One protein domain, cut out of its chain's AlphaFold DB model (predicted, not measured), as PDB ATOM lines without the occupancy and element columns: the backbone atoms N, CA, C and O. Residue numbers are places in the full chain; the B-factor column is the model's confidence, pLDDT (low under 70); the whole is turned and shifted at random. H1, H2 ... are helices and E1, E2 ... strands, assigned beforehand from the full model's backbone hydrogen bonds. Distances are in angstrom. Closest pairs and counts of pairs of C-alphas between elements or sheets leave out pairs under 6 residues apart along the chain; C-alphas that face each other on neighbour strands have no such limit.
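Overview. This is residues 36 to 137 of the 137 residues of an uncharacterized protein of Synechococcus sp. RS9916 (UniProt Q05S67). A strongly twisted sheet of four antiparallel strands has the long helix H1 packed along one face and H2 over the opposite face, towards the edge strand E1. The small helix H3 lies off the sheet, near H1, in the stretch between E1 and E2; the short H4 lies near the end of E3, in the turn towards E4. The printed part has 102 residues, with four named helices and four named strands in the order H1 H2 E1 H3 E2 E3 H4 E4; the sheet's order is E1 E2 E3 E4 and the class is mixed, helices and strands. It is compact, with a radius of gyration of the C-alphas of 13.1 A, and spans 38 by 32 by 21 A.

Arrangement. Start with H1, residues 37 to 48, which is on the sheet of E1, residues 75 to 77, E2, residues 99 to 104, E3, residues 109 to 114, and E4, residues 130 to 136. H1 lies over E3 at a height over the sheet of 8.2 A and runs along the strands, at 8 degrees to E3 on the local plane; their closest C-alphas are those of Cys 44 and Gly 112, 6.4 A apart. Go on to H2, residues 59 to 70, on the opposite face at a height over the sheet of 7.2 A; it lies only just over E1, with 3 of its C-alphas falling on that strand, and the closest C-alphas are those of Val 70 and Asp 76, 6.3 A apart. For E1 and E2, look at N 103 and O 76, 2.7 A apart. In the hairpin of E2 and E3, find N 111 and O 102 at 2.7 A; between E3 and E4, find N 110 and O 135 at 2.8 A. H3, residues 87 to 90, is not on the sheet and only just touches H1, with 3 pairs of C-alphas within 8 A, made by residues 42 to 46 of H1 alone; the closest are those of Ala 46 and Gln 89, 5.8 A apart. H4, residues 116 to 120, only grazes the sheet, with its residues 116 to 119. H1 and H2 are apart. In H1 and H4 every O i to N i+4 pair is within hydrogen-bond range, in H2 7 of 8 are, and H3 is too short for such a pair.

Along the chain. Find C-alpha 37 at (-29.051, -9.575, 15.808); from there H1 runs 16.1 A to C-alpha 48. H2 measures 16.2 A, E2 16.2 A and E3 16.0 A. E4 runs 17.3 A to C-alpha 136 at (-35.266, -10.465, 10.825).

Size, cuts and confidence. The C-alphas of Ser 36 and Lys 123 are the two farthest apart, at 38.6 A, while those of Ser 36 and Tyr 137, the first and last printed, are 5.2 A apart. The printed part has no cut and no long link. Its mean pLDDT is 74.4; among the residues under 70 are 51 to 57, 67 to 75, 80 to 87 and 121 to 127.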
ATOM      1  N   SER A  36     -32.344  -6.246  17.335       88.81
ATOM      2  CA  SER A  36     -30.924  -6.520  17.138       88.81
ATOM      3  C   SER A  36     -30.697  -7.966  16.704       88.81
ATOM      4  O   SER A  36     -31.527  -8.842  16.972       88.81
ATOM      5  N   LEU A  37     -29.526  -8.222  16.107       87.38
ATOM      6  CA  LEU A  37     -29.051  -9.575  15.808       87.38
ATOM      7  C   LEU A  37     -29.122 -10.471  17.049       87.38
ATOM      8  O   LEU A  37     -29.667 -11.563  16.982       87.38
ATOM      9  N   GLU A  38     -28.638  -9.989  18.194       86.81
ATOM     10  CA  GLU A  38     -28.638 -10.754  19.445       86.81
ATOM     11  C   GLU A  38     -30.053 -11.184  19.860       86.81
ATOM     12  O   GLU A  38     -30.256 -12.322  20.279       86.81
ATOM     13  N   LYS A  39     -31.053 -10.309  19.692       86.88
ATOM     14  CA  LYS A  39     -32.449 -10.644  20.003       86.88
ATOM     15  C   LYS A  39     -33.057 -11.621  19.002       86.88
ATOM     16  O   LYS A  39     -33.834 -12.485  19.410       86.88
ATOM     17  N   ALA A  40     -32.681 -11.533  17.729       88.00
ATOM     18  CA  ALA A  40     -33.073 -12.523  16.733       88.00
ATOM     19  C   ALA A  40     -32.421 -13.894  16.999       88.00
ATOM     20  O   ALA A  40     -33.098 -14.916  16.895       88.00
ATOM     21  N   GLU A  41     -31.145 -13.934  17.398       87.31
ATOM     22  CA  GLU A  41     -30.448 -15.164  17.802       87.31
ATOM     23  C   GLU A  41     -31.104 -15.785  19.039       87.31
ATOM     24  O   GLU A  41     -31.392 -16.982  19.050       87.31
ATOM     25  N   GLU A  42     -31.410 -14.968  20.052       86.44
ATOM     26  CA  GLU A  42     -32.089 -15.391  21.279       86.44
ATOM     27  C   GLU A  42     -33.449 -16.030  20.972       86.44
ATOM     28  O   GLU A  42     -33.768 -17.116  21.467       86.44
ATOM     29  N   ALA A  43     -34.239 -15.386  20.111       87.56
ATOM     30  CA  ALA A  43     -35.538 -15.891  19.691       87.56
ATOM     31  C   ALA A  43     -35.431 -17.161  18.837       87.56
ATOM     32  O   ALA A  43     -36.251 -18.073  18.993       87.56
ATOM     33  N   CYS A  44     -34.425 -17.251  17.962       88.50
ATOM     34  CA  CYS A  44     -34.199 -18.450  17.163       88.50
ATOM     35  C   CYS A  44     -33.790 -19.635  18.036       88.50
ATOM     36  O   CYS A  44     -34.324 -20.726  17.870       88.50
ATOM     37  N   ILE A  45     -32.932 -19.418  19.031       86.06
ATOM     38  CA  ILE A  45     -32.525 -20.460  19.978       86.06
ATOM     39  C   ILE A  45     -33.696 -20.894  20.858       86.06
ATOM     40  O   ILE A  45     -33.899 -22.091  21.053       86.06
ATOM     41  N   ALA A  46     -34.513 -19.957  21.346       85.50
ATOM     42  CA  ALA A  46     -35.730 -20.302  22.077       85.50
ATOM     43  C   ALA A  46     -36.686 -21.147  21.216       85.50
ATOM     44  O   ALA A  46     -37.264 -22.121  21.697       85.50
ATOM     45  N   TRP A  47     -36.817 -20.818  19.927       87.06
ATOM     46  CA  TRP A  47     -37.581 -21.616  18.972       87.06
ATOM     47  C   TRP A  47     -36.950 -22.990  18.713       87.06
ATOM     48  O   TRP A  47     -37.672 -23.989  18.706       87.06
ATOM     49  N   GLN A  48     -35.631 -23.074  18.548       84.88
ATOM     50  CA  GLN A  48     -34.910 -24.336  18.394       84.88
ATOM     51  C   GLN A  48     -35.181 -25.256  19.593       84.88
ATOM     52  O   GLN A  48     -35.472 -26.430  19.406       84.88
ATOM     53  N   GLN A  49     -35.172 -24.694  20.803       80.31
ATOM     54  CA  GLN A  49     -35.391 -25.373  22.084       80.31
ATOM     55  C   GLN A  49     -36.867 -25.609  22.451       80.31
ATOM     56  O   GLN A  49     -37.176 -26.035  23.567       80.31
ATOM     57  N   SER A  50     -37.787 -25.292  21.540       77.00
ATOM     58  CA  SER A  50     -39.225 -25.468  21.741       77.00
ATOM     59  C   SER A  50     -39.740 -26.733  21.056       77.00
ATOM     60  O   SER A  50     -39.226 -27.143  20.019       77.00
ATOM     61  N   GLY A  51     -40.832 -27.299  21.567       68.44
ATOM     62  CA  GLY A  51     -41.495 -28.458  20.965       68.44
ATOM     63  C   GLY A  51     -41.001 -29.804  21.492       68.44
ATOM     64  O   GLY A  51     -40.055 -29.880  22.271       68.44
ATOM     65  N   ASN A  52     -41.698 -30.860  21.075       66.06
ATOM     66  CA  ASN A  52     -41.424 -32.227  21.499       66.06
ATOM     67  C   ASN A  52     -40.532 -32.915  20.470       66.06
ATOM     68  O   ASN A  52     -40.836 -32.924  19.277       66.06
ATOM     69  N   ILE A  53     -39.432 -33.492  20.941       66.50
ATOM     70  CA  ILE A  53     -38.485 -34.225  20.106       66.50
ATOM     71  C   ILE A  53     -38.730 -35.696  20.365       66.50
ATOM     72  O   ILE A  53     -38.571 -36.169  21.488       66.50
ATOM     73  N   HIS A  54     -39.138 -36.407  19.323       62.12
ATOM     74  CA  HIS A  54     -39.419 -37.833  19.408       62.12
ATOM     75  C   HIS A  54     -38.203 -38.672  18.993       62.12
ATOM     76  O   HIS A  54     -38.056 -39.798  19.459       62.12
ATOM     77  N   GLN A  55     -37.322 -38.121  18.151       62.50
ATOM     78  CA  GLN A  55     -36.058 -38.730  17.737       62.50
ATOM     79  C   GLN A  55     -34.939 -37.682  17.686       62.50
ATOM     80  O   GLN A  55     -35.145 -36.563  17.211       62.50
ATOM     81  N   SER A  56     -33.745 -38.047  18.155       63.38
ATOM     82  CA  SER A  56     -32.540 -37.219  18.083       63.38
ATOM     83  C   SER A  56     -31.543 -37.806  17.086       63.38
ATOM     84  O   SER A  56     -31.404 -39.021  16.969       63.38
ATOM     85  N   LEU A  57     -30.845 -36.930  16.361       67.88
ATOM     86  CA  LEU A  57     -29.657 -37.325  15.606       67.88
ATOM     87  C   LEU A  57     -28.498 -37.573  16.572       67.88
ATOM     88  O   LEU A  57     -28.413 -36.962  17.648       67.88
ATOM     89  N   THR A  58     -27.542 -38.392  16.152       71.81
ATOM     90  CA  THR A  58     -26.205 -38.346  16.750       71.81
ATOM     91  C   THR A  58     -25.563 -36.977  16.481       71.81
ATOM     92  O   THR A  58     -25.991 -36.222  15.604       71.81
ATOM     93  N   ASP A  59     -24.558 -36.589  17.275       69.44
ATOM     94  CA  ASP A  59     -23.847 -35.322  17.031       69.44
ATOM     95  C   ASP A  59     -23.173 -35.299  15.655       69.44
ATOM     96  O   ASP A  59     -23.181 -34.271  14.982       69.44
ATOM     97  N   GLU A  60     -22.634 -36.434  15.216       70.50
ATOM     98  CA  GLU A  60     -21.919 -36.571  13.946       70.50
ATOM     99  C   GLU A  60     -22.840 -36.401  12.729       70.50
ATOM    100  O   GLU A  60     -22.507 -35.685  11.778       70.50
ATOM    101  N   GLU A  61     -24.045 -36.973  12.782       71.69
ATOM    102  CA  GLU A  61     -25.062 -36.781  11.742       71.69
ATOM    103  C   GLU A  61     -25.538 -35.329  11.684       71.69
ATOM    104  O   GLU A  61     -25.643 -34.751  10.600       71.69
ATOM    105  N   ALA A  62     -25.777 -34.716  12.850       70.38
ATOM    106  CA  ALA A  62     -26.156 -33.313  12.930       70.38
ATOM    107  C   ALA A  62     -25.069 -32.427  12.304       70.38
ATOM    108  O   ALA A  62     -25.366 -31.644  11.406       70.38
ATOM    109  N   TRP A  63     -23.800 -32.612  12.683       68.19
ATOM    110  CA  TRP A  63     -22.674 -31.859  12.125       68.19
ATOM    111  C   TRP A  63     -22.491 -32.048  10.624       68.19
ATOM    112  O   TRP A  63     -22.190 -31.080   9.927       68.19
ATOM    113  N   THR A  64     -22.699 -33.259  10.113       70.00
ATOM    114  CA  THR A  64     -22.591 -33.543   8.679       70.00
ATOM    115  C   THR A  64     -23.653 -32.788   7.881       70.00
ATOM    116  O   THR A  64     -23.346 -32.175   6.857       70.00
ATOM    117  N   ILE A  65     -24.902 -32.798   8.352       65.62
ATOM    118  CA  ILE A  65     -26.006 -32.093   7.691       65.62
ATOM    119  C   ILE A  65     -25.808 -30.580   7.802       65.62
ATOM    120  O   ILE A  65     -25.918 -29.856   6.816       65.62
ATOM    121  N   TYR A  66     -25.434 -30.118   8.991       70.44
ATOM    122  CA  TYR A  66     -25.180 -28.716   9.280       70.44
ATOM    123  C   TYR A  66     -24.036 -28.164   8.413       70.44
ATOM    124  O   TYR A  66     -24.177 -27.134   7.754       70.44
ATOM    125  N   GLY A  67     -22.911 -28.878   8.351       60.47
ATOM    126  CA  GLY A  67     -21.729 -28.484   7.585       60.47
ATOM    127  C   GLY A  67     -21.979 -28.363   6.080       60.47
ATOM    128  O   GLY A  67     -21.415 -27.472   5.445       60.47
ATOM    129  N   ARG A  68     -22.866 -29.191   5.507       63.81
ATOM    130  CA  ARG A  68     -23.248 -29.096   4.085       63.81
ATOM    131  C   ARG A  68     -23.975 -27.797   3.745       63.81
ATOM    132  O   ARG A  68     -23.831 -27.307   2.630       63.81
ATOM    133  N   GLU A  69     -24.731 -27.236   4.681       61.03
ATOM    134  CA  GLU A  69     -25.521 -26.025   4.433       61.03
ATOM    135  C   GLU A  69     -24.753 -24.723   4.697       61.03
ATOM    136  O   GLU A  69     -25.051 -23.693   4.096       61.03
ATOM    137  N   VAL A  70     -23.722 -24.765   5.543       59.12
ATOM    138  CA  VAL A  70     -22.924 -23.583   5.919       59.12
ATOM    139  C   VAL A  70     -21.706 -23.345   5.027       59.12
ATOM    140  O   VAL A  70     -21.141 -22.254   5.021       59.12
ATOM    141  N   GLY A  71     -21.372 -24.293   4.149       52.94
ATOM    142  CA  GLY A  71     -20.305 -24.145   3.153       52.94
ATOM    143  C   GLY A  71     -20.523 -23.063   2.078       52.94
ATOM    144  O   GLY A  71     -19.655 -22.895   1.229       52.94
ATOM    145  N   GLN A  72     -21.641 -22.326   2.083       53.12
ATOM    146  CA  GLN A  72     -21.971 -21.321   1.054       53.12
ATOM    147  C   GLN A  72     -21.510 -19.881   1.373       53.12
ATOM    148  O   GLN A  72     -21.818 -18.958   0.627       53.12
ATOM    149  N   GLY A  73     -20.743 -19.664   2.449       55.03
ATOM    150  CA  GLY A  73     -19.982 -18.424   2.693       55.03
ATOM    151  C   GLY A  73     -20.780 -17.180   3.125       55.03
ATOM    152  O   GLY A  73     -20.208 -16.293   3.752       55.03
ATOM    153  N   SER A  74     -22.090 -17.109   2.862       58.97
ATOM    154  CA  SER A  74     -22.978 -16.016   3.314       58.97
ATOM    155  C   SER A  74     -23.783 -16.336   4.582       58.97
ATOM    156  O   SER A  74     -24.552 -15.496   5.056       58.97
ATOM    157  N   CYS A  75     -23.627 -17.552   5.105       67.00
ATOM    158  CA  CYS A  75     -24.472 -18.152   6.127       67.00
ATOM    159  C   CYS A  75     -23.631 -18.621   7.320       67.00
ATOM    160  O   CYS A  75     -22.739 -19.441   7.133       67.00
ATOM    161  N   ASP A  76     -23.945 -18.165   8.534       74.88
ATOM    162  CA  ASP A  76     -23.276 -18.607   9.769       74.88
ATOM    163  C   ASP A  76     -24.229 -19.392  10.674       74.88
ATOM    164  O   ASP A  76     -25.375 -18.992  10.866       74.88
ATOM    165  N   PHE A  77     -23.759 -20.458  11.329       77.94
ATOM    166  CA  PHE A  77     -24.562 -21.109  12.367       77.94
ATOM    167  C   PHE A  77     -24.759 -20.205  13.578       77.94
ATOM    168  O   PHE A  77     -23.798 -19.780  14.225       77.94
ATOM    169  N   VAL A  78     -26.016 -20.037  13.978       75.62
ATOM    170  CA  VAL A  78     -26.351 -19.497  15.294       75.62
ATOM    171  C   VAL A  78     -26.208 -20.638  16.294       75.62
ATOM    172  O   VAL A  78     -27.108 -21.456  16.476       75.62
ATOM    173  N   ARG A  79     -25.024 -20.738  16.903       70.62
ATOM    174  CA  ARG A  79     -24.727 -21.777  17.895       70.62
ATOM    175  C   ARG A  79     -25.161 -21.306  19.283       70.62
ATOM    176  O   ARG A  79     -24.537 -20.385  19.820       70.62
ATOM    177  N   PRO A  80     -26.156 -21.944  19.917       61.97
ATOM    178  CA  PRO A  80     -26.395 -21.710  21.330       61.97
ATOM    179  C   PRO A  80     -25.184 -22.191  22.131       61.97
ATOM    180  O   PRO A  80     -24.768 -23.345  22.022       61.97
ATOM    181  N   SER A  81     -24.597 -21.305  22.935       58.97
ATOM    182  CA  SER A  81     -23.579 -21.704  23.902       58.97
ATOM    183  C   SER A  81     -24.223 -21.935  25.262       58.97
ATOM    184  O   SER A  81     -24.879 -21.048  25.815       58.97
ATOM    185  N   LEU A  82     -23.990 -23.126  25.822       53.12
ATOM    186  CA  LEU A  82     -24.359 -23.471  27.199       53.12
ATOM    187  C   LEU A  82     -23.667 -22.555  28.223       53.12
ATOM    188  O   LEU A  82     -24.149 -22.382  29.337       53.12
ATOM    189  N   THR A  83     -22.541 -21.950  27.841       50.22
ATOM    190  CA  THR A  83     -21.609 -21.308  28.767       50.22
ATOM    191  C   THR A  83     -21.746 -19.793  28.888       50.22
ATOM    192  O   THR A  83     -21.188 -19.251  29.840       50.22
ATOM    193  N   ARG A  84     -22.461 -19.067  28.000       56.59
ATOM    194  CA  ARG A  84     -22.604 -17.604  28.206       56.59
ATOM    195  C   ARG A  84     -23.737 -16.871  27.481       56.59
ATOM    196  O   ARG A  84     -24.443 -16.111  28.130       56.59
ATOM    197  N   ARG A  85     -23.890 -17.026  26.162       61.69
ATOM    198  CA  ARG A  85     -24.677 -16.073  25.340       61.69
ATOM    199  C   ARG A  85     -26.185 -16.353  25.359       61.69
ATOM    200  O   ARG A  85     -26.967 -15.425  25.235       61.69
ATOM    201  N   PHE A  86     -26.581 -17.605  25.606       69.88
ATOM    202  CA  PHE A  86     -27.986 -18.048  25.634       69.88
ATOM    203  C   PHE A  86     -28.246 -19.064  26.752       69.88
ATOM    204  O   PHE A  86     -29.061 -19.980  26.627       69.88
ATOM    205  N   SER A  87     -27.504 -18.932  27.856       64.50
ATOM    206  CA  SER A  87     -27.543 -19.883  28.969       64.50
ATOM    207  C   SER A  87     -28.952 -20.039  29.538       64.50
ATOM    208  O   SER A  87     -29.350 -21.153  29.845       64.50
ATOM    209  N   LYS A  88     -29.750 -18.964  29.593       74.38
ATOM    210  CA  LYS A  88     -31.146 -19.004  30.064       74.38
ATOM    211  C   LYS A  88     -32.036 -19.919  29.214       74.38
ATOM    212  O   LYS A  88     -32.846 -20.653  29.763       74.38
ATOM    213  N   GLN A  89     -31.875 -19.902  27.893       70.88
ATOM    214  CA  GLN A  89     -32.640 -20.740  26.960       70.88
ATOM    215  C   GLN A  89     -32.197 -22.209  27.000       70.88
ATOM    216  O   GLN A  89     -32.978 -23.096  26.661       70.88
ATOM    217  N   MET A  90     -30.955 -22.452  27.425       72.56
ATOM    218  CA  MET A  90     -30.297 -23.760  27.430       72.56
ATOM    219  C   MET A  90     -30.154 -24.380  28.833       72.56
ATOM    220  O   MET A  90     -29.564 -25.449  28.964       72.56
ATOM    221  N   GLN A  91     -30.641 -23.726  29.894       70.62
ATOM    222  CA  GLN A  91     -30.441 -24.151  31.286       70.62
ATOM    223  C   GLN A  91     -30.953 -25.581  31.513       70.62
ATOM    224  O   GLN A  91     -32.158 -25.825  31.519       70.62
ATOM    225  N   GLY A  92     -30.017 -26.521  31.687       64.19
ATOM    226  CA  GLY A  92     -30.310 -27.942  31.902       64.19
ATOM    227  C   GLY A  92     -30.887 -28.675  30.686       64.19
ATOM    228  O   GLY A  92     -31.400 -29.777  30.849       64.19
ATOM    229  N   LYS A  93     -30.832 -28.079  29.486       69.38
ATOM    230  CA  LYS A  93     -31.356 -28.666  28.248       69.38
ATOM    231  C   LYS A  93     -30.230 -29.061  27.305       69.38
ATOM    232  O   LYS A  93     -29.292 -28.296  27.083       69.38
ATOM    233  N   GLU A  94     -30.366 -30.232  26.699       71.62
ATOM    234  CA  GLU A  94     -29.532 -30.617  25.567       71.62
ATOM    235  C   GLU A  94     -29.918 -29.838  24.303       71.62
ATOM    236  O   GLU A  94     -31.003 -29.258  24.186       71.62
ATOM    237  N   LEU A  95     -29.005 -29.792  23.333       73.19
ATOM    238  CA  LEU A  95     -29.297 -29.165  22.054       73.19
ATOM    239  C   LEU A  95     -30.366 -29.964  21.306       73.19
ATOM    240  O   LEU A  95     -30.188 -31.148  21.028       73.19
ATOM    241  N   VAL A  96     -31.430 -29.285  20.885       78.19
ATOM    242  CA  VAL A  96     -32.392 -29.864  19.949       78.19
ATOM    243  C   VAL A  96     -31.740 -29.993  18.584       78.19
ATOM    244  O   VAL A  96     -31.392 -28.995  17.953       78.19
ATOM    245  N   LYS A  97     -31.583 -31.238  18.137       80.19
ATOM    246  CA  LYS A  97     -30.949 -31.567  16.859       80.19
ATOM    247  C   LYS A  97     -31.930 -31.678  15.700       80.19
ATOM    248  O   LYS A  97     -31.476 -31.822  14.587       80.19
ATOM    249  N   SER A  98     -33.245 -31.617  15.924       80.38
ATOM    250  CA  SER A  98     -34.242 -31.586  14.835       80.38
ATOM    251  C   SER A  98     -34.391 -30.206  14.196       80.38
ATOM    252  O   SER A  98     -35.098 -30.049  13.200       80.38
ATOM    253  N   ARG A  99     -33.763 -29.186  14.784       85.06
ATOM    254  CA  ARG A  99     -33.849 -27.791  14.367       85.06
ATOM    255  C   ARG A  99     -32.484 -27.141  14.470       85.06
ATOM    256  O   ARG A  99     -31.725 -27.439  15.389       85.06
ATOM    257  N   TYR A 100     -32.218 -26.184  13.598       84.25
ATOM    258  CA  TYR A 100     -31.071 -25.296  13.731       84.25
ATOM    259  C   TYR A 100     -31.390 -23.913  13.166       84.25
ATOM    260  O   TYR A 100     -32.414 -23.700  12.514       84.25
ATOM    261  N   CYS A 101     -30.488 -22.976  13.430       85.94
ATOM    262  CA  CYS A 101     -30.599 -21.579  13.049       85.94
ATOM    263  C   CYS A 101     -29.375 -21.165  12.221       85.94
ATOM    264  O   CYS A 101     -28.240 -21.387  12.651       85.94
ATOM    265  N   ILE A 102     -29.596 -20.549  11.058       87.19
ATOM    266  CA  ILE A 102     -28.541 -20.006  10.189       87.19
ATOM    267  C   ILE A 102     -28.746 -18.506  10.025       87.19
ATOM    268  O   ILE A 102     -29.813 -18.073   9.611       87.19
ATOM    269  N   ASN A 103     -27.726 -17.708  10.308       86.44
ATOM    270  CA  ASN A 103     -27.709 -16.283  10.026       86.44
ATOM    271  C   ASN A 103     -27.303 -16.025   8.570       86.44
ATOM    272  O   ASN A 103     -26.142 -16.220   8.210       86.44
ATOM    273  N   ASN A 104     -28.242 -15.537   7.765       86.25
ATOM    274  CA  ASN A 104     -27.983 -14.980   6.449       86.25
ATOM    275  C   ASN A 104     -27.689 -13.477   6.574       86.25
ATOM    276  O   ASN A 104     -28.589 -12.636   6.690       86.25
ATOM    277  N   LYS A 105     -26.398 -13.142   6.518       82.56
ATOM    278  CA  LYS A 105     -25.913 -11.761   6.660       82.56
ATOM    279  C   LYS A 105     -26.289 -10.865   5.483       82.56
ATOM    280  O   LYS A 105     -26.358  -9.655   5.656       82.56
ATOM    281  N   ALA A 106     -26.528 -11.433   4.300       83.94
ATOM    282  CA  ALA A 106     -26.885 -10.651   3.117       83.94
ATOM    283  C   ALA A 106     -28.288 -10.036   3.241       83.94
ATOM    284  O   ALA A 106     -28.556  -8.972   2.689       83.94
ATOM    285  N   THR A 107     -29.178 -10.698   3.983       84.88
ATOM    286  CA  THR A 107     -30.580 -10.298   4.145       84.88
ATOM    287  C   THR A 107     -30.918  -9.808   5.552       84.88
ATOM    288  O   THR A 107     -32.058  -9.405   5.779       84.88
ATOM    289  N   ASN A 108     -29.953  -9.806   6.482       87.44
ATOM    290  CA  ASN A 108     -30.162  -9.538   7.912       87.44
ATOM    291  C   ASN A 108     -31.287 -10.401   8.501       87.44
ATOM    292  O   ASN A 108     -32.211  -9.926   9.166       87.44
ATOM    293  N   THR A 109     -31.242 -11.696   8.197       89.12
ATOM    294  CA  THR A 109     -32.241 -12.656   8.667       89.12
ATOM    295  C   THR A 109     -31.582 -13.911   9.189       89.12
ATOM    296  O   THR A 109     -30.719 -14.482   8.530       89.12
ATOM    297  N   ILE A 110     -32.075 -14.417  10.310       89.31
ATOM    298  CA  ILE A 110     -31.798 -15.776  10.753       89.31
ATOM    299  C   ILE A 110     -32.911 -16.691  10.241       89.31
ATOM    300  O   ILE A 110     -34.094 -16.423  10.435       89.31
ATOM    301  N   GLU A 111     -32.537 -17.779   9.586       88.94
ATOM    302  CA  GLU A 111     -33.423 -18.840   9.131       88.94
ATOM    303  C   GLU A 111     -33.429 -19.975  10.155       88.94
ATOM    304  O   GLU A 111     -32.417 -20.636  10.385       88.94
ATOM    305  N   GLY A 112     -34.587 -20.206  10.765       88.69
ATOM    306  CA  GLY A 112     -34.870 -21.392  11.555       88.69
ATOM    307  C   GLY A 112     -35.319 -22.528  10.644       88.69
ATOM    308  O   GLY A 112     -36.395 -22.463  10.036       88.69
ATOM    309  N   ARG A 113     -34.509 -23.582  10.565       86.62
ATOM    310  CA  ARG A 113     -34.781 -24.767   9.750       86.62
ATOM    311  C   ARG A 113     -35.107 -25.966  10.624       86.62
ATOM    312  O   ARG A 113     -34.532 -26.134  11.699       86.62
ATOM    313  N   LYS A 114     -36.056 -26.784  10.177       85.56
ATOM    314  CA  LYS A 114     -36.578 -27.940  10.918       85.56
ATOM    315  C   LYS A 114     -36.585 -29.180  10.037       85.56
ATOM    316  O   LYS A 114     -37.010 -29.118   8.883       85.56
ATOM    317  N   ASN A 115     -36.218 -30.306  10.630       82.06
ATOM    318  CA  ASN A 115     -36.488 -31.637  10.118       82.06
ATOM    319  C   ASN A 115     -37.792 -32.151  10.749       82.06
ATOM    320  O   ASN A 115     -37.851 -32.499  11.930       82.06
ATOM    321  N   ALA A 116     -38.873 -32.156   9.966       79.81
ATOM    322  CA  ALA A 116     -40.188 -32.564  10.453       79.81
ATOM    323  C   ALA A 116     -40.264 -34.061  10.789       79.81
ATOM    324  O   ALA A 116     -40.990 -34.425  11.714       79.81
ATOM    325  N   ALA A 117     -39.496 -34.911  10.100       76.50
ATOM    326  CA  ALA A 117     -39.508 -36.352  10.336       76.50
ATOM    327  C   ALA A 117     -39.071 -36.680  11.774       76.50
ATOM    328  O   ALA A 117     -39.779 -37.391  12.489       76.50
ATOM    329  N   MET A 118     -38.006 -36.026  12.247       75.25
ATOM    330  CA  MET A 118     -37.476 -36.182  13.609       75.25
ATOM    331  C   MET A 118     -38.442 -35.741  14.721       75.25
ATOM    332  O   MET A 118     -38.410 -36.270  15.833       75.25
ATOM    333  N   GLU A 119     -39.320 -34.777  14.440       78.44
ATOM    334  CA  GLU A 119     -40.340 -34.319  15.398       78.44
ATOM    335  C   GLU A 119     -41.654 -35.080  15.298       78.44
ATOM    336  O   GLU A 119     -42.435 -35.074  16.238       78.44
ATOM    337  N   SER A 120     -41.911 -35.745  14.177       73.94
ATOM    338  CA  SER A 120     -43.090 -36.598  14.011       73.94
ATOM    339  C   SER A 120     -42.901 -38.010  14.578       73.94
ATOM    340  O   SER A 120     -43.873 -38.744  14.724       73.94
ATOM    341  N   GLY A 121     -41.657 -38.407  14.885       62.19
ATOM    342  CA  GLY A 121     -41.325 -39.757  15.350       62.19
ATOM    343  C   GLY A 121     -41.373 -40.826  14.252       62.19
ATOM    344  O   GLY A 121     -41.267 -42.017  14.554       62.19
ATOM    345  N   LEU A 122     -41.518 -40.424  12.986       64.31
ATOM    346  CA  LEU A 122     -41.423 -41.323  11.838       64.31
ATOM    347  C   LEU A 122     -39.990 -41.868  11.741       64.31
ATOM    348  O   LEU A 122     -39.028 -41.118  11.848       64.31
ATOM    349  N   LYS A 123     -39.841 -43.187  11.562       53.50
ATOM    350  CA  LYS A 123     -38.542 -43.898  11.535       53.50
ATOM    351  C   LYS A 123     -37.595 -43.472  10.406       53.50
ATOM    352  O   LYS A 123     -36.429 -43.847  10.432       53.50
ATOM    353  N   GLU A 124     -38.074 -42.710   9.432       55.62
ATOM    354  CA  GLU A 124     -37.248 -42.178   8.355       55.62
ATOM    355  C   GLU A 124     -36.683 -40.815   8.768       55.62
ATOM    356  O   GLU A 124     -37.189 -39.762   8.391       55.62
ATOM    357  N   SER A 125     -35.597 -40.824   9.540       52.69
ATOM    358  CA  SER A 125     -34.823 -39.629   9.917       52.69
ATOM    359  C   SER A 125     -34.188 -38.888   8.721       52.69
ATOM    360  O   SER A 125     -33.599 -37.822   8.898       52.69
ATOM    361  N   ASN A 126     -34.383 -39.384   7.494       53.22
ATOM    362  CA  ASN A 126     -33.888 -38.840   6.223       53.22
ATOM    363  C   ASN A 126     -34.623 -37.576   5.732       53.22
ATOM    364  O   ASN A 126     -34.414 -37.143   4.598       53.22
ATOM    365  N   GLY A 127     -35.503 -36.985   6.544       60.78
ATOM    366  CA  GLY A 127     -36.177 -35.737   6.193       60.78
ATOM    367  C   GLY A 127     -35.178 -34.606   5.926       60.78
ATOM    368  O   GLY A 127     -34.258 -34.377   6.708       60.78
ATOM    369  N   ALA A 128     -35.361 -33.872   4.828       74.25
ATOM    370  CA  ALA A 128     -34.584 -32.664   4.576       74.25
ATOM    371  C   ALA A 128     -34.959 -31.569   5.585       74.25
ATOM    372  O   ALA A 128     -36.121 -31.431   5.986       74.25
ATOM    373  N   TYR A 129     -33.981 -30.752   5.967       80.56
ATOM    374  CA  TYR A 129     -34.271 -29.531   6.700       80.56
ATOM    375  C   TYR A 129     -34.938 -28.528   5.772       80.56
ATOM    376  O   TYR A 129     -34.490 -28.284   4.656       80.56
ATOM    377  N   THR A 130     -36.026 -27.941   6.250       82.50
ATOM    378  CA  THR A 130     -36.761 -26.910   5.518       82.50
ATOM    379  C   THR A 130     -36.855 -25.657   6.364       82.50
ATOM    380  O   THR A 130     -36.989 -25.736   7.589       82.50
ATOM    381  N   THR A 131     -36.791 -24.493   5.720       86.00
ATOM    382  CA  THR A 131     -37.029 -23.214   6.390       86.00
ATOM    383  C   THR A 131     -38.463 -23.173   6.901       86.00
ATOM    384  O   THR A 131     -39.411 -23.300   6.133       86.00
ATOM    385  N   GLN A 132     -38.612 -23.011   8.214       87.94
ATOM    386  CA  GLN A 132     -39.913 -22.932   8.885       87.94
ATOM    387  C   GLN A 132     -40.162 -21.562   9.499       87.94
ATOM    388  O   GLN A 132     -41.309 -21.149   9.655       87.94
ATOM    389  N   LYS A 133     -39.094 -20.867   9.895       87.81
ATOM    390  CA  LYS A 133     -39.202 -19.573  10.553       87.81
ATOM    391  C   LYS A 133     -38.075 -18.656  10.114       87.81
ATOM    392  O   LYS A 133     -36.957 -19.105   9.889       87.81
ATOM    393  N   THR A 134     -38.371 -17.370  10.033       90.00
ATOM    394  CA  THR A 134     -37.392 -16.326   9.731       90.00
ATOM    395  C   THR A 134     -37.407 -15.324  10.874       90.00
ATOM    396  O   THR A 134     -38.479 -14.976  11.361       90.00
ATOM    397  N   PHE A 135     -36.233 -14.873  11.304       89.38
ATOM    398  CA  PHE A 135     -36.039 -13.890  12.364       89.38
ATOM    399  C   PHE A 135     -35.221 -12.742  11.775       89.38
ATOM    400  O   PHE A 135     -34.015 -12.866  11.579       89.38
ATOM    401  N   LYS A 136     -35.889 -11.651  11.414       90.31
ATOM    402  CA  LYS A 136     -35.266 -10.465  10.825       90.31
ATOM    403  C   LYS A 136     -34.725  -9.557  11.924       90.31
ATOM    404  O   LYS A 136     -35.345  -9.473  12.980       90.31
ATOM    405  N   TYR A 137     -33.616  -8.873  11.679       85.81
ATOM    406  CA  TYR A 137     -33.056  -7.873  12.588       85.81
ATOM    407  C   TYR A 137     -32.485  -6.669  11.838       85.81
ATOM    408  O   TYR A 137     -32.414  -6.727  10.587       85.81
TER     409      TYR A 137